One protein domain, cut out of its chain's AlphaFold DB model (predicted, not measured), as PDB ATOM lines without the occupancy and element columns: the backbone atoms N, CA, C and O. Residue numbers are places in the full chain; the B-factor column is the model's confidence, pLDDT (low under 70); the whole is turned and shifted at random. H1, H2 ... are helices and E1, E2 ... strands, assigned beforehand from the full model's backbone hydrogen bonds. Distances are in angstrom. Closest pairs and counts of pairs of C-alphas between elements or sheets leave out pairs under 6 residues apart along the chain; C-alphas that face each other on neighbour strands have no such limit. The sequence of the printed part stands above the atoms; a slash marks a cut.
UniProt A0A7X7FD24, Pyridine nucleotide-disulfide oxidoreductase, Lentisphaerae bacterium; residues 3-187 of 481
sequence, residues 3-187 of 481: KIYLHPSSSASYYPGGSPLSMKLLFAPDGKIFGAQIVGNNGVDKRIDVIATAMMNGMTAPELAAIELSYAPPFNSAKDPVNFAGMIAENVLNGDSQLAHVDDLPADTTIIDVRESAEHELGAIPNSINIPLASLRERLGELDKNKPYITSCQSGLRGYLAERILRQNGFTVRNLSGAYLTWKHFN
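AT A GLANCE: This is residues 3 to 187 of the 481 residues of the protein "Pyridine nucleotide-disulfide oxidoreductase" of Lentisphaerae bacterium (UniProt A0A7X7FD24). Two lobes sit side by side: the first has a three-stranded sheet, E1 to E3, with helices H1 and H3 over one face, and the second a smaller three-stranded sheet, E4 to E6, with H5 over one face. H6 lies where the lobes meet and grazes both sheets, while long loops, among them residues 122 to 148, make much of the second lobe. The 185 printed residues hold six named helices and six named strands, in the order E1 E2 E3 H1 H2 H3 E4 H4 E5 H5 E6 H6; the first sheet, E1 E2 E3, is antiparallel and the second, E4 E5 E6, parallel. The class is mixed, helices and strands, with under half of the residues in named elements. The whole is compact, with a radius of gyration of the C-alphas of 16.7 A and spans of 47 by 38 by 29 A.

IN THESE COORDINATES: E1, residues 3 to 6, begins at C-alpha 3 (106.722, 130.300, 103.198). E2 is residues 21 to 27, 19.4 A long, and E3 residues 33 to 40, 21.2 A. H1, residues 44 to 56, spans 18.2 A; H2 is residues 62 to 66; H3, residues 81 to 93, spans 18.5 A. E4 is residues 110 to 113, H4 residues 117 to 121 and E5 residues 149 to 152. H5, residues 157 to 168, spans 16.9 A. E6 is residues 173 to 176, and H6, residues 179 to 186, ends at C-alpha 186 (112.553, 141.483, 111.069).

HOW THE PARTS SIT: E1, E2 and E3 form a meander, each strand the antiparallel neighbour of the one before; N 4 and O 25 are 3.0 A apart and N 24 and O 37 2.8 A, within hydrogen-bond range. H1, over E3 at a height of 9.0 A, and H3, over E1 and E2 at 8.8 A, are on the same face. H2 touches H3, closest at the C-alphas of Ala 65 and Asn 83, 4.0 A. In the parallel sheet, N 112 and O 150 are 2.8 A apart and N 174 and O 149 3.0 A. E5, H5, E6 is a strand-helix-strand unit, two parallel strands joined through a helix, with a right-handed crossover; E4, H4, E5 is another. H5 is on this sheet at a height of 8.0 A. Every O i to N i+4 pair is within range in H1, H3, H4, H5 and H6; H2 has 0 of 1, but 2 of 2 O i to N i+3 pairs.

THE WHOLE: The C-alphas farthest apart, those of Met 56 and Gly 141, are 49.2 A apart. The printed part has no cut. The links E1 to E2, H2 to H3, H3 to E4 and H4 to E5 are long. Mean pLDDT of the printed part is 94.6, and no printed residue is under 70.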
ATOM      1  N   LYS A   3     107.277 128.990 102.835       96.19
ATOM      2  CA  LYS A   3     106.722 130.300 103.198       96.19
ATOM      3  C   LYS A   3     107.136 131.322 102.150       96.19
ATOM      4  O   LYS A   3     108.283 131.325 101.725       96.19
ATOM      5  N   ILE A   4     106.227 132.198 101.751       97.94
ATOM      6  CA  ILE A   4     106.532 133.294 100.825       97.94
ATOM      7  C   ILE A   4     106.044 134.613 101.405       97.94
ATOM      8  O   ILE A   4     105.044 134.645 102.120       97.94
ATOM      9  N   TYR A   5     106.759 135.683 101.080       98.12
ATOM     10  CA  TYR A   5     106.449 137.055 101.463       98.12
ATOM     11  C   TYR A   5     106.370 137.917 100.209       98.12
ATOM     12  O   TYR A   5     107.251 137.842  99.348       98.12
ATOM     13  N   LEU A   6     105.331 138.741 100.112       97.12
ATOM     14  CA  LEU A   6     105.123 139.655  98.997       97.12
ATOM     15  C   LEU A   6     104.512 140.969  99.483       97.12
ATOM     16  O   LEU A   6     103.740 140.986 100.444       97.12
ATOM     17  N   HIS A   7     104.849 142.058  98.786       96.56
ATOM     18  CA  HIS A   7     104.384 143.405  99.121       96.56
ATOM     19  C   HIS A   7     103.702 144.120  97.942       96.56
ATOM     20  O   HIS A   7     104.270 145.068  97.387       96.56
ATOM     21  N   PRO A   8     102.536 143.642  97.474       94.88
ATOM     22  CA  PRO A   8     101.825 144.262  96.365       94.88
ATOM     23  C   PRO A   8     100.989 145.471  96.820       94.88
ATOM     24  O   PRO A   8     100.745 145.680  98.006       94.88
ATOM     25  N   SER A   9     100.515 146.259  95.854       92.38
ATOM     26  CA  SER A   9      99.504 147.298  96.087       92.38
ATOM     27  C   SER A   9      98.099 146.685  96.156       92.38
ATOM     28  O   SER A   9      97.822 145.680  95.497       92.38
ATOM     29  N   SER A  10      97.192 147.299  96.918       91.25
ATOM     30  CA  SER A  10      95.805 146.852  97.064       91.25
ATOM     31  C   SER A  10      94.983 146.987  95.775       91.25
ATOM     32  O   SER A  10      94.060 146.199  95.560       91.25
ATOM     33  N   SER A  11      95.331 147.938  94.911       90.81
ATOM     34  CA  SER A  11      94.713 148.215  93.609       90.81
ATOM     35  C   SER A  11      95.762 148.737  92.615       90.81
ATOM     36  O   SER A  11      96.953 148.808  92.946       90.81
ATOM     37  N   ALA A  12      95.347 149.038  91.380       84.88
ATOM     38  CA  ALA A  12      96.240 149.509  90.328       84.88
ATOM     39  C   ALA A  12      97.015 150.759  90.770       84.88
ATOM     40  O   ALA A  12      96.421 151.765  91.142       84.88
ATOM     41  N   SER A  13      98.347 150.718  90.690       80.12
ATOM     42  CA  SER A  13      99.220 151.762  91.252       80.12
ATOM     43  C   SER A  13      99.077 153.139  90.600       80.12
ATOM     44  O   SER A  13      99.448 154.139  91.204       80.12
ATOM     45  N   TYR A  14      98.557 153.202  89.372       76.19
ATOM     46  CA  TYR A  14      98.272 154.460  88.680       76.19
ATOM     47  C   TYR A  14      96.924 155.077  89.083       76.19
ATOM     48  O   TYR A  14      96.621 156.193  88.662       76.19
ATOM     49  N   TYR A  15      96.094 154.357  89.844       74.38
ATOM     50  CA  TYR A  15      94.807 154.833  90.332       74.38
ATOM     51  C   TYR A  15      94.926 155.252  91.811       74.38
ATOM     52  O   TYR A  15      95.572 154.550  92.594       74.38
ATOM     53  N   PRO A  16      94.339 156.392  92.224       76.62
ATOM     54  CA  PRO A  16      94.475 156.893  93.591       76.62
ATOM     55  C   PRO A  16      93.818 155.976  94.636       76.62
ATOM     56  O   PRO A  16      92.867 155.253  94.350       76.62
ATOM     57  N   GLY A  17      94.309 156.035  95.879       75.38
ATOM     58  CA  GLY A  17      93.745 155.287  97.016       75.38
ATOM     59  C   GLY A  17      94.267 153.853  97.187       75.38
ATOM     60  O   GLY A  17      93.839 153.151  98.107       75.38
ATOM     61  N   GLY A  18      95.204 153.412  96.341       79.06
ATOM     62  CA  GLY A  18      95.943 152.167  96.550       79.06
ATOM     63  C   GLY A  18      96.809 152.223  97.814       79.06
ATOM     64  O   GLY A  18      97.481 153.220  98.076       79.06
ATOM     65  N   SER A  19      96.807 151.145  98.597       85.88
ATOM     66  CA  SER A  19      97.624 150.983  99.806       85.88
ATOM     67  C   SER A  19      98.579 149.806  99.632       85.88
ATOM     68  O   SER A  19      98.169 148.784  99.078       85.88
ATOM     69  N   PRO A  20      99.819 149.873 100.147       89.19
ATOM     70  CA  PRO A  20     100.669 148.694 100.222       89.19
ATOM     71  C   PRO A  20     100.031 147.626 101.118       89.19
ATOM     72  O   PRO A  20      99.412 147.932 102.141       89.19
ATOM     73  N   LEU A  21     100.212 146.373 100.719       96.00
ATOM     74  CA  LEU A  21      99.909 145.180 101.495       96.00
ATOM     75  C   LEU A  21     101.219 144.479 101.840       96.00
ATOM     76  O   LEU A  21     102.144 144.464 101.037       96.00
ATOM     77  N   SER A  22     101.292 143.863 103.011       97.75
ATOM     78  CA  SER A  22     102.329 142.895 103.365       97.75
ATOM     79  C   SER A  22     101.662 141.552 103.578       97.75
ATOM     80  O   SER A  22     100.851 141.403 104.489       97.75
ATOM     81  N   MET A  23     101.977 140.590 102.720       98.19
ATOM     82  CA  MET A  23     101.339 139.280 102.707       98.19
ATOM     83  C   MET A  23     102.361 138.184 102.987       98.19
ATOM     84  O   MET A  23     103.493 138.237 102.505       98.19
ATOM     85  N   LYS A  24     101.924 137.161 103.717       98.50
ATOM     86  CA  LYS A  24     102.631 135.903 103.939       98.50
ATOM     87  C   LYS A  24     101.702 134.746 103.594       98.50
ATOM     88  O   LYS A  24     100.580 134.705 104.093       98.50
ATOM     89  N   LEU A  25     102.175 133.798 102.792       98.62
ATOM     90  CA  LEU A  25     101.462 132.554 102.479       98.62
ATOM     91  C   LEU A  25     102.319 131.360 102.910       98.62
ATOM     92  O   LEU A  25     103.525 131.339 102.652       98.62
ATOM     93  N   LEU A  26     101.701 130.384 103.574       98.50
ATOM     94  CA  LEU A  26     102.321 129.126 103.984       98.50
ATOM     95  C   LEU A  26     101.654 127.969 103.245       98.50
ATOM     96  O   LEU A  26     100.426 127.869 103.234       98.50
ATOM     97  N   PHE A  27     102.453 127.080 102.665       98.50
ATOM     98  CA  PHE A  27     101.949 125.937 101.907       98.50
ATOM     99  C   PHE A  27     102.887 124.730 101.989       98.50
ATOM    100  O   PHE A  27     104.055 124.834 102.365       98.50
ATOM    101  N   ALA A  28     102.368 123.547 101.703       98.00
ATOM    102  CA  ALA A  28     103.112 122.299 101.671       98.00
ATOM    103  C   ALA A  28     103.874 122.111 100.346       98.00
ATOM    104  O   ALA A  28     103.572 122.785  99.362       98.00
ATOM    105  N   PRO A  29     104.855 121.187 100.286       96.44
ATOM    106  CA  PRO A  29     105.529 120.834  99.033       96.44
ATOM    107  C   PRO A  29     104.597 120.292  97.938       96.44
ATOM    108  O   PRO A  29     104.932 120.395  96.767       96.44
ATOM    109  N   ASP A  30     103.436 119.741  98.304       96.75
ATOM    110  CA  ASP A  30     102.381 119.309  97.372       96.75
ATOM    111  C   ASP A  30     101.432 120.457  96.963       96.75
ATOM    112  O   ASP A  30     100.443 120.240  96.272       96.75
ATOM    113  N   GLY A  31     101.714 121.688  97.403       97.50
ATOM    114  CA  GLY A  31     100.912 122.872  97.126       97.50
ATOM    115  C   GLY A  31      99.771 123.122  98.111       97.50
ATOM    116  O   GLY A  31      99.193 124.206  98.060       97.50
ATOM    117  N   LYS A  32      99.453 122.213  99.044       98.50
ATOM    118  CA  LYS A  32      98.358 122.432 100.003       98.50
ATOM    119  C   LYS A  32      98.579 123.702 100.828       98.50
ATOM    120  O   LYS A  32      99.606 123.846 101.490       98.50
ATOM    121  N   ILE A  33      97.606 124.613 100.833       98.69
ATOM    122  CA  ILE A  33      97.689 125.868 101.590       98.69
ATOM    123  C   ILE A  33      97.467 125.585 103.083       98.69
ATOM    124  O   ILE A  33      96.463 124.994 103.476       98.69
ATOM    125  N   PHE A  34      98.402 126.025 103.928       98.38
ATOM    126  CA  PHE A  34      98.289 125.940 105.388       98.38
ATOM    127  C   PHE A  34      97.707 127.203 106.015       98.38
ATOM    128  O   PHE A  34      97.062 127.127 107.056       98.38
ATOM    129  N   GLY A  35      97.930 128.362 105.398       98.12
ATOM    130  CA  GLY A  35      97.345 129.615 105.855       98.12
ATOM    131  C   GLY A  35      97.974 130.840 105.210       98.12
ATOM    132  O   GLY A  35      99.035 130.765 104.586       98.12
ATOM    133  N   ALA A  36      97.320 131.981 105.404       98.38
ATOM    134  CA  ALA A  36      97.788 133.282 104.956       98.38
ATOM    135  C   ALA A  36      97.675 134.327 106.069       98.38
ATOM    136  O   ALA A  36      96.821 134.238 106.947       98.38
ATOM    137  N   GLN A  37      98.558 135.319 106.027       98.56
ATOM    138  CA  GLN A  37      98.567 136.475 106.919       98.56
ATOM    139  C   GLN A  37      98.755 137.717 106.060       98.56
ATOM    140  O   GLN A  37      99.634 137.733 105.197       98.56
ATOM    141  N   ILE A  38      97.935 138.742 106.267       98.25
ATOM    142  CA  ILE A  38      97.991 139.968 105.473       98.25
ATOM    143  C   ILE A  38      97.820 141.167 106.400       98.25
ATOM    144  O   ILE A  38      96.912 141.190 107.225       98.25
ATOM    145  N   VAL A  39      98.694 142.160 106.246       97.75
ATOM    146  CA  VAL A  39      98.652 143.437 106.966       97.75
ATOM    147  C   VAL A  39      98.671 144.574 105.951       97.75
ATOM    148  O   VAL A  39      99.468 144.561 105.014       97.75
ATOM    149  N   GLY A  40      97.805 145.564 106.131       94.06
ATOM    150  CA  GLY A  40      97.720 146.750 105.284       94.06
ATOM    151  C   GLY A  40      96.456 147.554 105.578       94.06
ATOM    152  O   GLY A  40      95.594 147.096 106.324       94.06
ATOM    153  N   ASN A  41      96.341 148.746 104.991       88.44
ATOM    154  CA  ASN A  41      95.243 149.665 105.316       88.44
ATOM    155  C   ASN A  41      93.975 149.428 104.482       88.44
ATOM    156  O   ASN A  41      92.898 149.846 104.887       88.44
ATOM    157  N   ASN A  42      94.083 148.800 103.304       89.00
ATOM    158  CA  ASN A  42      92.956 148.637 102.384       89.00
ATOM    159  C   ASN A  42      93.036 147.316 101.603       89.00
ATOM    160  O   ASN A  42      94.097 146.955 101.093       89.00
ATOM    161  N   GLY A  43      91.903 146.623 101.464       94.44
ATOM    162  CA  GLY A  43      91.753 145.408 100.663       94.44
ATOM    163  C   GLY A  43      92.426 144.171 101.256       94.44
ATOM    164  O   GLY A  43      92.795 143.283 100.490       94.44
ATOM    165  N   VAL A  44      92.634 144.142 102.577       98.00
ATOM    166  CA  VAL A  44      93.190 143.005 103.335       98.00
ATOM    167  C   VAL A  44      92.157 141.890 103.459       98.00
ATOM    168  O   VAL A  44      92.404 140.767 103.024       98.00
ATOM    169  N   ASP A  45      90.997 142.243 104.007       97.50
ATOM    170  CA  ASP A  45      89.791 141.428 104.144       97.50
ATOM    171  C   ASP A  45      89.463 140.677 102.851       97.50
ATOM    172  O   ASP A  45      89.459 139.451 102.838       97.50
ATOM    173  N   LYS A  46      89.372 141.394 101.725       97.94
ATOM    174  CA  LYS A  46      89.092 140.810 100.409       97.94
ATOM    175  C   LYS A  46      90.062 139.681 100.041       97.94
ATOM    176  O   LYS A  46      89.650 138.675  99.473       97.94
ATOM    177  N   ARG A  47      91.363 139.838 100.315       98.50
ATOM    178  CA  ARG A  47      92.362 138.806  99.974       98.50
ATOM    179  C   ARG A  47      92.313 137.641 100.946       98.50
ATOM    180  O   ARG A  47      92.500 136.506 100.516       98.50
ATOM    181  N   ILE A  48      92.066 137.914 102.225       98.50
ATOM    182  CA  ILE A  48      91.850 136.865 103.220       98.50
ATOM    183  C   ILE A  48      90.620 136.031 102.845       98.50
ATOM    184  O   ILE A  48      90.745 134.813 102.808       98.50
ATOM    185  N   ASP A  49      89.500 136.647 102.462       98.62
ATOM    186  CA  ASP A  49      88.269 135.948 102.068       98.62
ATOM    187  C   ASP A  49      88.473 135.049 100.842       98.62
ATOM    188  O   ASP A  49      88.038 133.893 100.828       98.62
ATOM    189  N   VAL A  50      89.184 135.547  99.823       98.50
ATOM    190  CA  VAL A  50      89.527 134.759  98.628       98.50
ATOM    191  C   VAL A  50      90.409 133.565  98.997       98.50
ATOM    192  O   VAL A  50      90.113 132.442  98.592       98.50
ATOM    193  N   ILE A  51      91.474 133.772  99.779       98.62
ATOM    194  CA  ILE A  51      92.383 132.681 100.163       98.62
ATOM    195  C   ILE A  51      91.678 131.683 101.088       98.62
ATOM    196  O   ILE A  51      91.850 130.479 100.919       98.62
ATOM    197  N   ALA A  52      90.853 132.147 102.027       98.62
ATOM    198  CA  ALA A  52      90.073 131.288 102.913       98.62
ATOM    199  C   ALA A  52      89.077 130.427 102.124       98.62
ATOM    200  O   ALA A  52      88.960 129.228 102.376       98.62
ATOM    201  N   THR A  53      88.424 131.009 101.115       98.62
ATOM    202  CA  THR A  53      87.523 130.285 100.212       98.62
ATOM    203  C   THR A  53      88.291 129.259  99.375       98.62
ATOM    204  O   THR A  53      87.854 128.114  99.261       98.62
ATOM    205  N   ALA A  54      89.463 129.617  98.845       98.19
ATOM    206  CA  ALA A  54      90.333 128.688  98.125       98.19
ATOM    207  C   ALA A  54      90.770 127.510  99.020       98.19
ATOM    208  O   ALA A  54      90.660 126.350  98.620       98.19
ATOM    209  N   MET A  55      91.172 127.788 100.266       98.19
ATOM    210  CA  MET A  55      91.523 126.774 101.268       98.19
ATOM    211  C   MET A  55      90.352 125.839 101.587       98.19
ATOM    212  O   MET A  55      90.539 124.625 101.648       98.19
ATOM    213  N   MET A  56      89.146 126.388 101.766       97.94
ATOM    214  CA  MET A  56      87.937 125.609 102.055       97.94
ATOM    215  C   MET A  56      87.585 124.644 100.915       97.94
ATOM    216  O   MET A  56      87.089 123.550 101.172       97.94
ATOM    217  N   ASN A  57      87.887 125.025  99.672       97.69
ATOM    218  CA  ASN A  57      87.657 124.210  98.479       97.69
ATOM    219  C   ASN A  57      88.853 123.311  98.109       97.69
ATOM    220  O   ASN A  57      88.838 122.677  97.058       97.69
ATOM    221  N   GLY A  58      89.886 123.236  98.956       96.94
ATOM    222  CA  GLY A  58      91.043 122.369  98.727       96.94
ATOM    223  C   GLY A  58      91.963 122.816  97.589       96.94
ATOM    224  O   GLY A  58      92.776 122.010  97.141       96.94
ATOM    225  N   MET A  59      91.866 124.072  97.141       98.31
ATOM    226  CA  MET A  59      92.773 124.614  96.129       98.31
ATOM    227  C   MET A  59      94.212 124.651  96.653       98.31
ATOM    228  O   MET A  59      94.485 124.946  97.824       98.31
ATOM    229  N   THR A  60      95.148 124.383  95.758       98.50
ATOM    230  CA  THR A  60      96.585 124.472  95.997       98.50
ATOM    231  C   THR A  60      97.087 125.908  95.823       98.50
ATOM    232  O   THR A  60      96.459 126.753  95.186       98.50
ATOM    233  N   ALA A  61      98.251 126.209  96.398       98.38
ATOM    234  CA  ALA A  61      98.866 127.525  96.309       98.38
ATOM    235  C   ALA A  61      99.121 127.967  94.852       98.38
ATOM    236  O   ALA A  61      98.772 129.107  94.552       98.38
ATOM    237  N   PRO A  62      99.637 127.125  93.927       98.56
ATOM    238  CA  PRO A  62      99.774 127.501  92.515       98.56
ATOM    239  C   PRO A  62      98.449 127.861  91.833       98.56
ATOM    240  O   PRO A  62      98.399 128.825  91.074       98.56
ATOM    241  N   GLU A  63      97.355 127.159  92.142       98.56
ATOM    242  CA  GLU A  63      96.041 127.413  91.526       98.56
ATOM    243  C   GLU A  63      95.485 128.809  91.851       98.56
ATOM    244  O   GLU A  63      94.682 129.344  91.086       98.56
ATOM    245  N   LEU A  64      95.972 129.466  92.913       98.56
ATOM    246  CA  LEU A  64      95.667 130.875  93.195       98.56
ATOM    247  C   LEU A  64      96.054 131.808  92.030       98.56
ATOM    248  O   LEU A  64      95.446 132.867  91.854       98.56
ATOM    249  N   ALA A  65      97.046 131.429  91.215       98.12
ATOM    250  CA  ALA A  65      97.471 132.189  90.040       98.12
ATOM    251  C   ALA A  65      96.372 132.291  88.971       98.12
ATOM    252  O   ALA A  65      96.337 133.282  88.241       98.12
ATOM    253  N   ALA A  66      95.481 131.297  88.902       97.19
ATOM    254  CA  ALA A  66      94.455 131.164  87.872       97.19
ATOM    255  C   ALA A  66      93.083 131.726  88.282       97.19
ATOM    256  O   ALA A  66      92.174 131.761  87.456       97.19
ATOM    257  N   ILE A  67      92.910 132.163  89.536       97.12
ATOM    258  CA  ILE A  67      91.626 132.695  90.004       97.12
ATOM    259  C   ILE A  67      91.307 134.000  89.269       97.12
ATOM    260  O   ILE A  67      92.031 134.992  89.391       97.12
ATOM    261  N   GLU A  68      90.183 134.003  88.557       97.88
ATOM    262  CA  GLU A  68      89.658 135.171  87.862       97.88
ATOM    263  C   GLU A  68      88.896 136.068  88.845       97.88
ATOM    264  O   GLU A  68      87.759 135.799  89.233       97.88
ATOM    265  N   LEU A  69      89.562 137.130  89.297       98.00
ATOM    266  CA  LEU A  69      89.012 138.100  90.240       98.00
ATOM    267  C   LEU A  69      88.593 139.380  89.521       98.00
ATOM    268  O   LEU A  69      89.208 139.796  88.540       98.00
ATOM    269  N   SER A  70      87.590 140.066  90.070       97.94
ATOM    270  CA  SER A  70      87.123 141.342  89.533       97.94
ATOM    271  C   SER A  70      88.254 142.366  89.445       97.94
ATOM    272  O   SER A  70      88.931 142.664  90.440       97.94
ATOM    273  N   TYR A  71      88.406 142.956  88.260       97.44
ATOM    274  CA  TYR A  71      89.362 144.022  87.998       97.44
ATOM    275  C   TYR A  71      88.682 145.251  87.395       97.44
ATOM    276  O   TYR A  71      88.122 145.225  86.303       97.44
ATOM    277  N   ALA A  72      88.821 146.358  88.113       95.50
ATOM    278  CA  ALA A  72      88.871 147.699  87.558       95.50
ATOM    279  C   ALA A  72      89.897 148.496  88.386       95.50
ATOM    280  O   ALA A  72      90.148 148.119  89.539       95.50
ATOM    281  N   PRO A  73      90.472 149.593  87.857       90.56
ATOM    282  CA  PRO A  73      91.554 150.327  88.521       90.56
ATOM    283  C   PRO A  73      91.321 150.692  90.004       90.56
ATOM    284  O   PRO A  73      92.263 150.534  90.779       90.56
ATOM    285  N   PRO A  74      90.107 151.094  90.447       90.75
ATOM    286  CA  PRO A  74      89.849 151.401  91.859       90.75
ATOM    287  C   PRO A  74      89.912 150.183  92.786       90.75
ATOM    288  O   PRO A  74      90.251 150.306  93.959       90.75
ATOM    289  N   PHE A  75      89.560 149.001  92.277       92.50
ATOM    290  CA  PHE A  75      89.303 147.823  93.104       92.50
ATOM    291  C   PHE A  75      90.465 146.842  93.113       92.50
ATOM    292  O   PHE A  75      90.649 146.109  94.087       92.50
ATOM    293  N   ASN A  76      91.205 146.758  92.007       96.19
ATOM    294  CA  ASN A  76      92.218 145.733  91.822       96.19
ATOM    295  C   ASN A  76      93.289 146.139  90.803       96.19
ATOM    296  O   ASN A  76      93.218 147.197  90.184       96.19
ATOM    297  N   SER A  77      94.273 145.265  90.624       93.38
ATOM    298  CA  SER A  77      95.196 145.268  89.490       93.38
ATOM    299  C   SER A  77      94.826 144.149  88.515       93.38
ATOM    300  O   SER A  77      94.098 143.231  88.880       93.38
ATOM    301  N   ALA A  78      95.365 144.196  87.293       95.38
ATOM    302  CA  ALA A  78      95.145 143.147  86.289       95.38
ATOM    303  C   ALA A  78      95.567 141.745  86.776       95.38
ATOM    304  O   ALA A  78      95.035 140.742  86.322       95.38
ATOM    305  N   LYS A  79      96.525 141.688  87.707       97.25
ATOM    306  CA  LYS A  79      96.857 140.506  88.505       97.25
ATOM    307  C   LYS A  79      96.679 140.886  89.968       97.25
ATOM    308  O   LYS A  79      97.352 141.806  90.439       97.25
ATOM    309  N   ASP A  80      95.763 140.223  90.663       98.25
ATOM    310  CA  ASP A  80      95.520 140.469  92.082       98.25
ATOM    311  C   ASP A  80      96.742 140.023  92.912       98.25
ATOM    312  O   ASP A  80      97.443 139.076  92.540       98.25
ATOM    313  N   PRO A  81      97.008 140.660  94.061       98.00
ATOM    314  CA  PRO A  81      97.866 140.131  95.118       98.00
ATOM    315  C   PRO A  81      97.763 138.613  95.386       98.00
ATOM    316  O   PRO A  81      98.797 137.969  95.567       98.00
ATOM    317  N   VAL A  82      96.563 138.015  95.367       98.56
ATOM    318  CA  VAL A  82      96.363 136.555  95.465       98.56
ATOM    319  C   VAL A  82      96.974 135.831  94.268       98.56
ATOM    320  O   VAL A  82      97.686 134.845  94.456       98.56
ATOM    321  N   ASN A  83      96.774 136.343  93.049       98.62
ATOM    322  CA  ASN A  83      97.386 135.747  91.864       98.62
ATOM    323  C   ASN A  83      98.914 135.807  91.959       98.62
ATOM    324  O   ASN A  83      99.581 134.829  91.637       98.62
ATOM    325  N   PHE A  84      99.483 136.925  92.434       98.12
ATOM    326  CA  PHE A  84     100.927 137.030  92.680       98.12
ATOM    327  C   PHE A  84     101.421 135.997  93.690       98.12
ATOM    328  O   PHE A  84     102.459 135.386  93.449       98.12
ATOM    329  N   ALA A  85     100.686 135.763  94.778       98.31
ATOM    330  CA  ALA A  85     101.036 134.716  95.732       98.31
ATOM    331  C   ALA A  85     101.051 133.329  95.063       98.31
ATOM    332  O   ALA A  85     101.998 132.570  95.273       98.31
ATOM    333  N   GLY A  86     100.069 133.039  94.203       98.50
ATOM    334  CA  GLY A  86     100.021 131.789  93.443       98.50
ATOM    335  C   GLY A  86     101.158 131.629  92.441       98.50
ATOM    336  O   GLY A  86     101.840 130.611  92.456       98.50
ATOM    337  N   MET A  87     101.447 132.664  91.646       98.50
ATOM    338  CA  MET A  87     102.567 132.656  90.693       98.50
ATOM    339  C   MET A  87     103.916 132.463  91.402       98.50
ATOM    340  O   MET A  87     104.800 131.775  90.899       98.50
ATOM    341  N   ILE A  88     104.105 133.069  92.580       98.38
ATOM    342  CA  ILE A  88     105.327 132.865  93.370       98.38
ATOM    343  C   ILE A  88     105.379 131.426  93.901       98.38
ATOM    344  O   ILE A  88     106.432 130.801  93.812       98.38
ATOM    345  N   ALA A  89     104.272 130.890  94.423       98.25
ATOM    346  CA  ALA A  89     104.214 129.508  94.896       98.25
ATOM    347  C   ALA A  89     104.512 128.503  93.773       98.25
ATOM    348  O   ALA A  89     105.306 127.589  93.974       98.25
ATOM    349  N   GLU A  90     103.951 128.717  92.583       98.38
ATOM    350  CA  GLU A  90     104.235 127.929  91.383       98.38
ATOM    351  C   GLU A  90     105.728 127.957  91.033       98.38
ATOM    352  O   GLU A  90     106.352 126.903  90.928       98.38
ATOM    353  N   ASN A  91     106.338 129.146  90.959       98.12
ATOM    354  CA  ASN A  91     107.772 129.276  90.679       98.12
ATOM    355  C   ASN A  91     108.645 128.546  91.716       98.12
ATOM    356  O   ASN A  91     109.693 128.003  91.369       98.12
ATOM    357  N   VAL A  92     108.240 128.549  92.989       97.62
ATOM    358  CA  VAL A  92     108.957 127.845  94.064       97.62
ATOM    359  C   VAL A  92     108.838 126.333  93.906       97.62
ATOM    360  O   VAL A  92     109.845 125.634  93.997       97.62
ATOM    361  N   LEU A  93     107.630 125.817  93.659       97.62
ATOM    362  CA  LEU A  93     107.392 124.376  93.536       97.62
ATOM    363  C   LEU A  93     107.989 123.790  92.250       97.62
ATOM    364  O   LEU A  93     108.520 122.683  92.283       97.62
ATOM    365  N   ASN A  94     107.996 124.556  91.156       97.19
ATOM    366  CA  ASN A  94     108.639 124.170  89.898       97.19
ATOM    367  C   ASN A  94     110.174 124.300  89.942       97.19
ATOM    368  O   ASN A  94     110.864 123.872  89.018       97.19
ATOM    369  N   GLY A  95     110.736 124.909  90.994       95.88
ATOM    370  CA  GLY A  95     112.175 125.166  91.116       95.88
ATOM    371  C   GLY A  95     112.692 126.329  90.254       95.88
ATOM    372  O   GLY A  95     113.906 126.586  90.222       95.88
ATOM    373  N   ASP A  96     111.793 127.067  89.598       95.88
ATOM    374  CA  ASP A  96     112.099 128.272  88.827       95.88
ATOM    375  C   ASP A  96     112.653 129.401  89.696       95.88
ATOM    376  O   ASP A  96     113.531 130.144  89.254       95.88
ATOM    377  N   SER A  97     112.211 129.496  90.947       96.62
ATOM    378  CA  SER A  97     112.794 130.388  91.947       96.62
ATOM    379  C   SER A  97     113.219 129.598  93.175       96.62
ATOM    380  O   SER A  97     112.465 128.774  93.687       96.62
ATOM    381  N   GLN A  98     114.433 129.846  93.655       95.25
ATOM    382  CA  GLN A  98     114.894 129.359  94.949       95.25
ATOM    383  C   GLN A  98     114.882 130.512  95.940       95.25
ATOM    384  O   GLN A  98     115.536 131.528  95.721       95.25
ATOM    385  N   LEU A  99     114.153 130.356  97.042       95.94
ATOM    386  CA  LEU A  99     114.007 131.419  98.027       95.94
ATOM    387  C   LEU A  99     115.017 131.298  99.165       95.94
ATOM    388  O   LEU A  99     115.419 130.210  99.574       95.94
ATOM    389  N   ALA A 100     115.387 132.455  99.694       95.75
ATOM    390  CA  ALA A 100     115.996 132.606 101.001       95.75
ATOM    391  C   ALA A 100     115.078 133.436 101.903       95.75
ATOM    392  O   ALA A 100     114.266 134.240 101.425       95.75
ATOM    393  N   HIS A 101     115.215 133.257 103.214       95.94
ATOM    394  CA  HIS A 101     114.394 133.936 104.211       95.94
ATOM    395  C   HIS A 101     115.269 134.655 105.221       95.94
ATOM    396  O   HIS A 101     116.310 134.140 105.605       95.94
ATOM    397  N   VAL A 102     114.825 135.840 105.645       92.75
ATOM    398  CA  VAL A 102     115.587 136.738 106.527       92.75
ATOM    399  C   VAL A 102     115.970 136.075 107.854       92.75
ATOM    400  O   VAL A 102     117.053 136.322 108.368       92.75
ATOM    401  N   ASP A 103     115.100 135.220 108.382       91.38
ATOM    402  CA  ASP A 103     115.278 134.486 109.637       91.38
ATOM    403  C   ASP A 103     116.147 133.222 109.516       91.38
ATOM    404  O   ASP A 103     116.360 132.542 110.514       91.38
ATOM    405  N   ASP A 104     116.652 132.917 108.320       90.06
ATOM    406  CA  ASP A 104     117.485 131.742 108.025       90.06
ATOM    407  C   ASP A 104     118.640 132.101 107.066       90.06
ATOM    408  O   ASP A 104     119.001 131.350 106.156       90.06
ATOM    409  N   LEU A 105     119.187 133.315 107.208       86.69
ATOM    410  CA  LEU A 105     120.347 133.762 106.433       86.69
ATOM    411  C   LEU A 105     121.659 133.352 107.125       86.69
ATOM    412  O   LEU A 105     121.886 133.759 108.265       86.69
ATOM    413  N   PRO A 106     122.561 132.621 106.442       80.56
ATOM    414  CA  PRO A 106     123.922 132.390 106.925       80.56
ATOM    415  C   PRO A 106     124.681 133.704 107.159       80.56
ATOM    416  O   PRO A 106     124.515 134.664 106.403       80.56
ATOM    417  N   ALA A 107     125.553 133.742 108.167       74.81
ATOM    418  CA  ALA A 107     126.308 134.945 108.538       74.81
ATOM    419  C   ALA A 107     127.279 135.436 107.442       74.81
ATOM    420  O   ALA A 107     127.593 136.620 107.378       74.81
ATOM    421  N   ASP A 108     127.732 134.540 106.568       78.19
ATOM    422  CA  ASP A 108     128.656 134.773 105.454       78.19
ATOM    423  C   ASP A 108     127.945 135.009 104.107       78.19
ATOM    424  O   ASP A 108     128.558 134.976 103.037       78.19
ATOM    425  N   THR A 109     126.636 135.268 104.138       84.31
ATOM    426  CA  THR A 109     125.840 135.488 102.930       84.31
ATOM    427  C   THR A 109     126.277 136.744 102.181       84.31
ATOM    428  O   THR A 109     126.226 137.852 102.712       84.31
ATOM    429  N   THR A 110     126.579 136.598 100.887       93.94
ATOM    430  CA  THR A 110     126.760 137.750  99.995       93.94
ATOM    431  C   THR A 110     125.432 138.137  99.343       93.94
ATOM    432  O   THR A 110     124.892 137.400  98.512       93.94
ATOM    433  N   ILE A 111     124.899 139.301  99.718       96.25
ATOM    434  CA  ILE A 111     123.644 139.833  99.175       96.25
ATOM    435  C   ILE A 111     123.942 140.804  98.031       96.25
ATOM    436  O   ILE A 111     124.720 141.737  98.202       96.25
ATOM    437  N   ILE A 112     123.283 140.616  96.888       97.62
ATOM    438  CA  ILE A 112     123.293 141.545  95.756       97.62
ATOM    439  C   ILE A 112     121.995 142.357  95.797       97.62
ATOM    440  O   ILE A 112     120.911 141.825  95.547       97.62
ATOM    441  N   ASP A 113     122.098 143.645  96.108       97.50
ATOM    442  CA  ASP A 113     120.984 144.587  96.052       97.50
ATOM    443  C   ASP A 113     120.843 145.146  94.634       97.50
ATOM    444  O   ASP A 113     121.698 145.895  94.159       97.50
ATOM    445  N   VAL A 114     119.751 144.786  93.960       98.06
ATOM    446  CA  VAL A 114     119.497 145.167  92.564       98.06
ATOM    447  C   VAL A 114     118.595 146.390  92.402       98.06
ATOM    448  O   VAL A 114     118.068 146.633  91.312       98.06
ATOM    449  N   ARG A 115     118.371 147.149  93.481       96.44
ATOM    450  CA  ARG A 115     117.725 148.467  93.416       96.44
ATOM    451  C   ARG A 115     118.640 149.507  92.768       96.44
ATOM    452  O   ARG A 115     119.844 149.293  92.635       96.44
ATOM    453  N   GLU A 116     118.060 150.639  92.384       90.38
ATOM    454  CA  GLU A 116     118.845 151.792  91.942       90.38
ATOM    455  C   GLU A 116     119.714 152.317  93.092       90.38
ATOM    456  O   GLU A 116     119.323 152.229  94.259       90.38
ATOM    457  N   SER A 117     120.877 152.892  92.781       89.56
ATOM    458  CA  SER A 117     121.843 153.321  93.804       89.56
ATOM    459  C   SER A 117     121.251 154.319  94.803       89.56
ATOM    460  O   SER A 117     121.474 154.187  96.001       89.56
ATOM    461  N   ALA A 118     120.370 155.216  94.349       81.69
ATOM    462  CA  ALA A 118     119.653 156.140  95.230       81.69
ATOM    463  C   ALA A 118     118.740 155.429  96.256       81.69
ATOM    464  O   ALA A 118     118.619 155.877  97.391       81.69
ATOM    465  N   GLU A 119     118.096 154.307  95.899       85.25
ATOM    466  CA  GLU A 119     117.288 153.522  96.851       85.25
ATOM    467  C   GLU A 119     118.172 152.800  97.880       85.25
ATOM    468  O   GLU A 119     117.759 152.606  99.024       85.25
ATOM    469  N   HIS A 120     119.365 152.373  97.457       86.00
ATOM    470  CA  HIS A 120     120.344 151.699  98.302       86.00
ATOM    471  C   HIS A 120     120.971 152.665  99.320       86.00
ATOM    472  O   HIS A 120     121.072 152.333 100.498       86.00
ATOM    473  N   GLU A 121     121.299 153.889  98.896       82.94
ATOM    474  CA  GLU A 121     121.827 154.961  99.751       82.94
ATOM    475  C   GLU A 121     120.840 155.407 100.843       82.94
ATOM    476  O   GLU A 121     121.252 155.732 101.954       82.94
ATOM    477  N   LEU A 122     119.530 155.362 100.570       76.81
ATOM    478  CA  LEU A 122     118.475 155.641 101.561       76.81
ATOM    479  C   LEU A 122     118.341 154.554 102.644       76.81
ATOM    480  O   LEU A 122     117.575 154.707 103.598       76.81
ATOM    481  N   GLY A 123     119.044 153.438 102.482       85.62
ATOM    482  CA  GLY A 123     119.105 152.341 103.430       85.62
ATOM    483  C   GLY A 123     119.107 150.995 102.716       85.62
ATOM    484  O   GLY A 123     118.325 150.752 101.789       85.62
ATOM    485  N   ALA A 124     119.952 150.093 103.197       90.56
ATOM    486  CA  ALA A 124     120.169 148.781 102.611       90.56
ATOM    487  C   ALA A 124     120.414 147.721 103.683       90.56
ATOM    488  O   ALA A 124     120.654 148.027 104.850       90.56
ATOM    489  N   ILE A 125     120.362 146.456 103.265       92.25
ATOM    490  CA  ILE A 125     120.786 145.351 104.122       92.25
ATOM    491  C   ILE A 125     122.303 145.490 104.338       92.25
ATOM    492  O   ILE A 125     123.023 145.676 103.348       92.25
ATOM    493  N   PRO A 126     122.809 145.415 105.584       90.44
ATOM    494  CA  PRO A 126     124.234 145.548 105.862       90.44
ATOM    495  C   PRO A 126     125.083 144.617 104.992       90.44
ATOM    496  O   PRO A 126     124.713 143.467 104.760       90.44
ATOM    497  N   ASN A 127     126.225 145.123 104.519       88.31
ATOM    498  CA  ASN A 127     127.182 144.398 103.674       88.31
ATOM    499  C   ASN A 127     126.636 143.927 102.309       88.31
ATOM    500  O   ASN A 127     127.269 143.099 101.654       88.31
ATOM    501  N   SER A 128     125.483 144.435 101.856       93.94
ATOM    502  CA  SER A 128     124.987 144.142 100.506       93.94
ATOM    503  C   SER A 128     125.759 144.911  99.427       93.94
ATOM    504  O   SER A 128     126.138 146.065  99.605       93.94
ATOM    505  N   ILE A 129     125.984 144.257  98.287       95.19
ATOM    506  CA  ILE A 129     126.653 144.813  97.107       95.19
ATOM    507  C   ILE A 129     125.579 145.376  96.175       95.19
ATOM    508  O   ILE A 129     124.702 144.630  95.740       95.19
ATOM    509  N   ASN A 130     125.635 146.667  95.837       97.19
ATOM    510  CA  ASN A 130     124.665 147.265  94.918       97.19
ATOM    511  C   ASN A 130     125.062 147.078  93.444       97.19
ATOM    512  O   ASN A 130     126.062 147.626  92.978       97.19
ATOM    513  N   ILE A 131     124.237 146.342  92.695       97.62
ATOM    514  CA  ILE A 131     124.331 146.212  91.234       97.62
ATOM    515  C   ILE A 131     122.920 146.394  90.659       97.62
ATOM    516  O   ILE A 131     122.159 145.424  90.616       97.62
ATOM    517  N   PRO A 132     122.541 147.611  90.217       97.62
ATOM    518  CA  PRO A 132     121.193 147.889  89.723       97.62
ATOM    519  C   PRO A 132     120.759 146.924  88.617       97.62
ATOM    520  O   PRO A 132     121.531 146.643  87.693       97.62
ATOM    521  N   LEU A 133     119.505 146.454  88.680       97.44
ATOM    522  CA  LEU A 133     118.964 145.424  87.779       97.44
ATOM    523  C   LEU A 133     119.182 145.750  86.293       97.44
ATOM    524  O   LEU A 133     119.474 144.846  85.510       97.44
ATOM    525  N   ALA A 134     119.051 147.023  85.904       94.69
ATOM    526  CA  ALA A 134     119.240 147.467  84.523       94.69
ATOM    527  C   ALA A 134     120.661 147.184  84.000       94.69
ATOM    528  O   ALA A 134     120.820 146.784  82.851       94.69
ATOM    529  N   SER A 135     121.669 147.321  84.866       95.88
ATOM    530  CA  SER A 135     123.090 147.116  84.548       95.88
ATOM    531  C   SER A 135     123.599 145.696  84.827       95.88
ATOM    532  O   SER A 135     124.704 145.340  84.425       95.88
ATOM    533  N   LEU A 136     122.801 144.855  85.502       97.56
ATOM    534  CA  LEU A 136     123.238 143.549  86.010       97.56
ATOM    535  C   LEU A 136     123.798 142.627  84.916       97.56
ATOM    536  O   LEU A 136     124.784 141.937  85.151       97.56
ATOM    537  N   ARG A 137     123.192 142.616  83.721       97.38
ATOM    538  CA  ARG A 137     123.631 141.747  82.610       97.38
ATOM    539  C   ARG A 137     125.016 142.112  82.078       97.38
ATOM    540  O   ARG A 137     125.768 141.225  81.693       97.38
ATOM    541  N   GLU A 138     125.342 143.397  82.059       97.56
ATOM    542  CA  GLU A 138     126.630 143.904  81.571       97.56
ATOM    543  C   GLU A 138     127.729 143.722  82.623       97.56
ATOM    544  O   GLU A 138     128.897 143.541  82.291       97.56
ATOM    545  N   ARG A 139     127.339 143.697  83.902       97.06
ATOM    546  CA  ARG A 139     128.234 143.631  85.062       97.06
ATOM    547  C   ARG A 139     128.380 142.228  85.658       97.06
ATOM    548  O   ARG A 139     128.905 142.071  86.754       97.06
ATOM    549  N   LEU A 140     127.967 141.182  84.935       95.94
ATOM    550  CA  LEU A 140     128.095 139.791  85.398       95.94
ATOM    551  C   LEU A 140     129.548 139.386  85.696       95.94
ATOM    552  O   LEU A 140     129.771 138.526  86.543       95.94
ATOM    553  N   GLY A 141     130.522 139.999  85.016       95.69
ATOM    554  CA  GLY A 141     131.950 139.733  85.219       95.69
ATOM    555  C   GLY A 141     132.500 140.188  86.576       95.69
ATOM    556  O   GLY A 141     133.588 139.767  86.951       95.69
ATOM    557  N   GLU A 142     131.760 141.011  87.324       94.94
ATOM    558  CA  GLU A 142     132.138 141.437  88.679       94.94
ATOM    559  C   GLU A 142     131.841 140.368  89.740       94.94
ATOM    560  O   GLU A 142     132.301 140.470  90.877       94.94
ATOM    561  N   LEU A 143     131.060 139.344  89.382       95.75
ATOM    562  CA  LEU A 143     130.609 138.296  90.286       95.75
ATOM    563  C   LEU A 143     131.410 137.006  90.075       95.75
ATOM    564  O   LEU A 143     131.651 136.566  88.951       95.75
ATOM    565  N   ASP A 144     131.769 136.355  91.178       94.94
ATOM    566  CA  ASP A 144     132.475 135.075  91.183       94.94
ATOM    567  C   ASP A 144     131.473 133.921  91.110       94.94
ATOM    568  O   ASP A 144     130.723 133.668  92.051       94.94
ATOM    569  N   LYS A 145     131.483 133.171  90.005       94.75
ATOM    570  CA  LYS A 145     130.560 132.046  89.781       94.75
ATOM    571  C   LYS A 145     130.660 130.928  90.821       94.75
ATOM    572  O   LYS A 145     129.712 130.159  90.953       94.75
ATOM    573  N   ASN A 146     131.768 130.830  91.555       93.25
ATOM    574  CA  ASN A 146     131.955 129.799  92.574       93.25
ATOM    575  C   ASN A 146     131.321 130.167  93.924       93.25
ATOM    576  O   ASN A 146     131.278 129.328  94.824       93.25
ATOM    577  N   LYS A 147     130.830 131.404  94.083       93.00
ATOM    578  CA  LYS A 147     130.210 131.876  95.324       93.00
ATOM    579  C   LYS A 147     128.684 131.796  95.262       93.00
ATOM    580  O   LYS A 147     128.093 132.118  94.229       93.00
ATOM    581  N   PRO A 148     128.020 131.403  96.364       94.19
ATOM    582  CA  PRO A 148     126.577 131.515  96.472       94.19
ATOM    583  C   PRO A 148     126.169 132.971  96.727       94.19
ATOM    584  O   PRO A 148     126.740 133.648  97.584       94.19
ATOM    585  N   TYR A 149     125.139 133.433  96.023       96.31
ATOM    586  CA  TYR A 149     124.592 134.782  96.181       96.31
ATOM    587  C   TYR A 149     123.130 134.771  96.617       96.31
ATOM    588  O   TYR A 149     122.390 133.813  96.381       96.31
ATOM    589  N   ILE A 150     122.689 135.879  97.208       97.38
ATOM    590  CA  ILE A 150     121.271 136.150  97.435       97.38
ATOM    591  C   ILE A 150     120.903 137.477  96.790       97.38
ATOM    592  O   ILE A 150     121.480 138.506  97.121       97.38
ATOM    593  N   THR A 151     119.939 137.483  95.877       97.75
ATOM    594  CA  THR A 151     119.431 138.728  95.296       97.75
ATOM    595  C   THR A 151     118.377 139.346  96.199       97.75
ATOM    596  O   THR A 151     117.518 138.667  96.759       97.75
ATOM    597  N   SER A 152     118.424 140.666  96.331       97.50
ATOM    598  CA  SER A 152     117.433 141.455  97.050       97.50
ATOM    599  C   SER A 152     117.068 142.689  96.238       97.50
ATOM    600  O   SER A 152     117.861 143.204  95.455       97.50
ATOM    601  N   CYS A 153     115.844 143.169  96.412       95.81
ATOM    602  CA  CYS A 153     115.435 144.484  95.948       95.81
ATOM    603  C   CYS A 153     114.525 145.144  96.995       95.81
ATOM    604  O   CYS A 153     114.633 144.848  98.181       95.81
ATOM    605  N   GLN A 154     113.588 146.004  96.586       93.62
ATOM    606  CA  GLN A 154     112.641 146.598  97.530       93.62
ATOM    607  C   GLN A 154     111.632 145.569  98.074       93.62
ATOM    608  O   GLN A 154     111.496 145.429  99.283       93.62
ATOM    609  N   SER A 155     110.938 144.835  97.194       92.50
ATOM    610  CA  SER A 155     109.782 143.986  97.553       92.50
ATOM    611  C   SER A 155     109.846 142.535  97.051       92.50
ATOM    612  O   SER A 155     108.912 141.770  97.278       92.50
ATOM    613  N   GLY A 156     110.916 142.152  96.347       90.25
ATOM    614  CA  GLY A 156     111.161 140.790  95.846       90.25
ATOM    615  C   GLY A 156     111.044 140.614  94.326       90.25
ATOM    616  O   GLY A 156     111.730 139.762  93.774       90.25
ATOM    617  N   LEU A 157     110.265 141.440  93.612       92.62
ATOM    618  CA  LEU A 157     110.041 141.260  92.164       92.62
ATOM    619  C   LEU A 157     111.319 141.447  91.328       92.62
ATOM    620  O   LEU A 157     111.699 140.575  90.553       92.62
ATOM    621  N   ARG A 158     112.008 142.585  91.494       96.44
ATOM    622  CA  ARG A 158     113.292 142.836  90.809       96.44
ATOM    623  C   ARG A 158     114.374 141.828  91.236       96.44
ATOM    624  O   ARG A 158     115.178 141.431  90.401       96.44
ATOM    625  N   GLY A 159     114.345 141.378  92.493       97.25
ATOM    626  CA  GLY A 159     115.243 140.345  93.021       97.25
ATOM    627  C   GLY A 159     115.030 138.989  92.346       97.25
ATOM    628  O   GLY A 159     116.006 138.352  91.962       97.25
ATOM    629  N   TYR A 160     113.773 138.606  92.094       98.12
ATOM    630  CA  TYR A 160     113.420 137.428  91.296       98.12
ATOM    631  C   TYR A 160     113.937 137.546  89.856       98.12
ATOM    632  O   TYR A 160     114.557 136.619  89.345       98.12
ATOM    633  N   LEU A 161     113.758 138.697  89.197       98.06
ATOM    634  CA  LEU A 161     114.300 138.898  87.846       98.06
ATOM    635  C   LEU A 161     115.830 138.770  87.818       98.06
ATOM    636  O   LEU A 161     116.372 138.127  86.920       98.06
ATOM    637  N   ALA A 162     116.517 139.336  88.811       98.12
ATOM    638  CA  ALA A 162     117.959 139.191  88.963       98.12
ATOM    639  C   ALA A 162     118.381 137.737  89.210       98.12
ATOM    640  O   ALA A 162     119.322 137.265  88.576       98.12
ATOM    641  N   GLU A 163     117.660 137.012  90.072       98.25
ATOM    642  CA  GLU A 163     117.875 135.584  90.321       98.25
ATOM    643  C   GLU A 163     117.774 134.796  89.010       98.25
ATOM    644  O   GLU A 163     118.678 134.034  88.682       98.25
ATOM    645  N   ARG A 164     116.721 135.017  88.213       98.00
ATOM    646  CA  ARG A 164     116.536 134.328  86.927       98.00
ATOM    647  C   ARG A 164     117.664 134.627  85.945       98.00
ATOM    648  O   ARG A 164     118.187 133.693  85.341       98.00
ATOM    649  N   ILE A 165     118.075 135.892  85.827       98.00
ATOM    650  CA  ILE A 165     119.211 136.295  84.983       98.00
ATOM    651  C   ILE A 165     120.482 135.557  85.414       98.00
ATOM    652  O   ILE A 165     121.168 134.964  84.583       98.00
ATOM    653  N   LEU A 166     120.795 135.566  86.708       97.62
ATOM    654  CA  LEU A 166     122.012 134.970  87.249       97.62
ATOM    655  C   LEU A 166     121.998 133.435  87.146       97.62
ATOM    656  O   LEU A 166     122.969 132.853  86.662       97.62
ATOM    657  N   ARG A 167     120.891 132.763  87.490       96.94
ATOM    658  CA  ARG A 167     120.769 131.295  87.359       96.94
ATOM    659  C   ARG A 167     120.933 130.836  85.916       96.94
ATOM    660  O   ARG A 167     121.654 129.878  85.664       96.94
ATOM    661  N   GLN A 168     120.340 131.554  84.960       96.81
ATOM    662  CA  GLN A 168     120.507 131.266  83.528       96.81
ATOM    663  C   GLN A 168     121.952 131.461  83.036       96.81
ATOM    664  O   GLN A 168     122.336 130.876  82.029       96.81
ATOM    665  N   ASN A 169     122.771 132.232  83.760       97.12
ATOM    666  CA  ASN A 169     124.197 132.430  83.481       97.12
ATOM    667  C   ASN A 169     125.123 131.515  84.314       97.12
ATOM    668  O   ASN A 169     126.349 131.694  84.308       97.12
ATOM    669  N   GLY A 170     124.553 130.517  85.000       96.12
ATOM    670  CA  GLY A 170     125.284 129.486  85.738       96.12
ATOM    671  C   GLY A 170     125.715 129.885  87.151       96.12
ATOM    672  O   GLY A 170     126.602 129.243  87.702       96.12
ATOM    673  N   PHE A 171     125.131 130.936  87.732       97.25
ATOM    674  CA  PHE A 171     125.391 131.314  89.122       97.25
ATOM    675  C   PHE A 171     124.509 130.522  90.096       97.25
ATOM    676  O   PHE A 171     123.319 130.308  89.846       97.25
ATOM    677  N   THR A 172     125.071 130.170  91.254       95.62
ATOM    678  CA  THR A 172     124.310 129.654  92.399       95.62
ATOM    679  C   THR A 172     123.714 130.831  93.161       95.62
ATOM    680  O   THR A 172     124.417 131.538  93.880       95.62
ATOM    681  N   VAL A 173     122.416 131.079  92.995       96.12
ATOM    682  CA  VAL A 173     121.756 132.246  93.590       96.12
ATOM    683  C   VAL A 173     120.340 131.924  94.053       96.12
ATOM    684  O   VAL A 173     119.643 131.121  93.434       96.12
ATOM    685  N   ARG A 174     119.923 132.573  95.142       97.00
ATOM    686  CA  ARG A 174     118.560 132.530  95.686       97.00
ATOM    687  C   ARG A 174     117.969 133.937  95.759       97.00
ATOM    688  O   ARG A 174     118.706 134.900  95.932       97.00
ATOM    689  N   ASN A 175     116.654 134.074  95.671       97.75
ATOM    690  CA  ASN A 175     115.958 135.346  95.842       97.75
ATOM    691  C   ASN A 175     115.510 135.532  97.299       97.75
ATOM    692  O   ASN A 175     114.894 134.641  97.889       97.75
ATOM    693  N   LEU A 176     115.780 136.696  97.887       97.44
ATOM    694  CA  LEU A 176     115.319 137.018  99.234       97.44
ATOM    695  C   LEU A 176     113.806 137.267  99.225       97.44
ATOM    696  O   LEU A 176     113.328 138.286  98.719       97.44
ATOM    697  N   SER A 177     113.040 136.351  99.815       97.50
ATOM    698  CA  SER A 177     111.581 136.451  99.871       97.50
ATOM    699  C   SER A 177     111.148 137.727 100.602       97.50
ATOM    700  O   SER A 177     111.556 137.960 101.736       97.50
ATOM    701  N   GLY A 178     110.311 138.549  99.959       95.12
ATOM    702  CA  GLY A 178     109.868 139.855 100.475       95.12
ATOM    703  C   GLY A 178     110.952 140.946 100.531       95.12
ATOM    704  O   GLY A 178     110.635 142.114 100.759       95.12
ATOM    705  N   ALA A 179     112.208 140.582 100.256       96.62
ATOM    706  CA  ALA A 179     113.371 141.449 100.109       96.62
ATOM    707  C   ALA A 179     113.562 142.477 101.246       96.62
ATOM    708  O   ALA A 179     113.356 142.155 102.418       96.62
ATOM    709  N   TYR A 180     114.000 143.700 100.924       95.56
ATOM    710  CA  TYR A 180     114.356 144.722 101.912       95.56
ATOM    711  C   TYR A 180     113.194 145.127 102.832       95.56
ATOM    712  O   TYR A 180     113.406 145.327 104.026       95.56
ATOM    713  N   LEU A 181     111.958 145.196 102.320       94.56
ATOM    714  CA  LEU A 181     110.784 145.512 103.145       94.56
ATOM    715  C   LEU A 181     110.544 144.459 104.232       94.56
ATOM    716  O   LEU A 181     110.366 144.807 105.397       94.56
ATOM    717  N   THR A 182     110.600 143.172 103.879       96.06
ATOM    718  CA  THR A 182     110.514 142.102 104.883       96.06
ATOM    719  C   THR A 182     111.713 142.138 105.827       96.06
ATOM    720  O   THR A 182     111.525 141.997 107.032       96.06
ATOM    721  N   TRP A 183     112.925 142.396 105.327       94.81
ATOM    722  CA  TRP A 183     114.109 142.520 106.182       94.81
ATOM    723  C   TRP A 183     113.945 143.599 107.262       94.81
ATOM    724  O   TRP A 183     114.234 143.328 108.426       94.81
ATOM    725  N   LYS A 184     113.390 144.767 106.911       92.75
ATOM    726  CA  LYS A 184     113.073 145.835 107.873       92.75
ATOM    727  C   LYS A 184     112.057 145.413 108.933       92.75
ATOM    728  O   LYS A 184     112.164 145.836 110.074       92.75
ATOM    729  N   HIS A 185     111.078 144.578 108.585       92.06
ATOM    730  CA  HIS A 185     110.115 144.075 109.571       92.06
ATOM    731  C   HIS A 185     110.751 143.107 110.580       92.06
ATOM    732  O   HIS A 185     110.308 143.049 111.722       92.06
ATOM    733  N   PHE A 186     111.784 142.361 110.176       91.44
ATOM    734  CA  PHE A 186     112.553 141.483 111.069       91.44
ATOM    735  C   PHE A 186     113.640 142.222 111.855       91.44
ATOM    736  O   PHE A 186     114.044 141.760 112.918       91.44
ATOM    737  N   ASN A 187     114.092 143.366 111.344       89.19
ATOM    738  CA  ASN A 187     115.097 144.225 111.960       89.19
ATOM    739  C   ASN A 187     114.484 145.611 112.171       89.19
ATOM    740  O   ASN A 187     114.881 146.562 111.492       89.19
TER     741      ASN A 187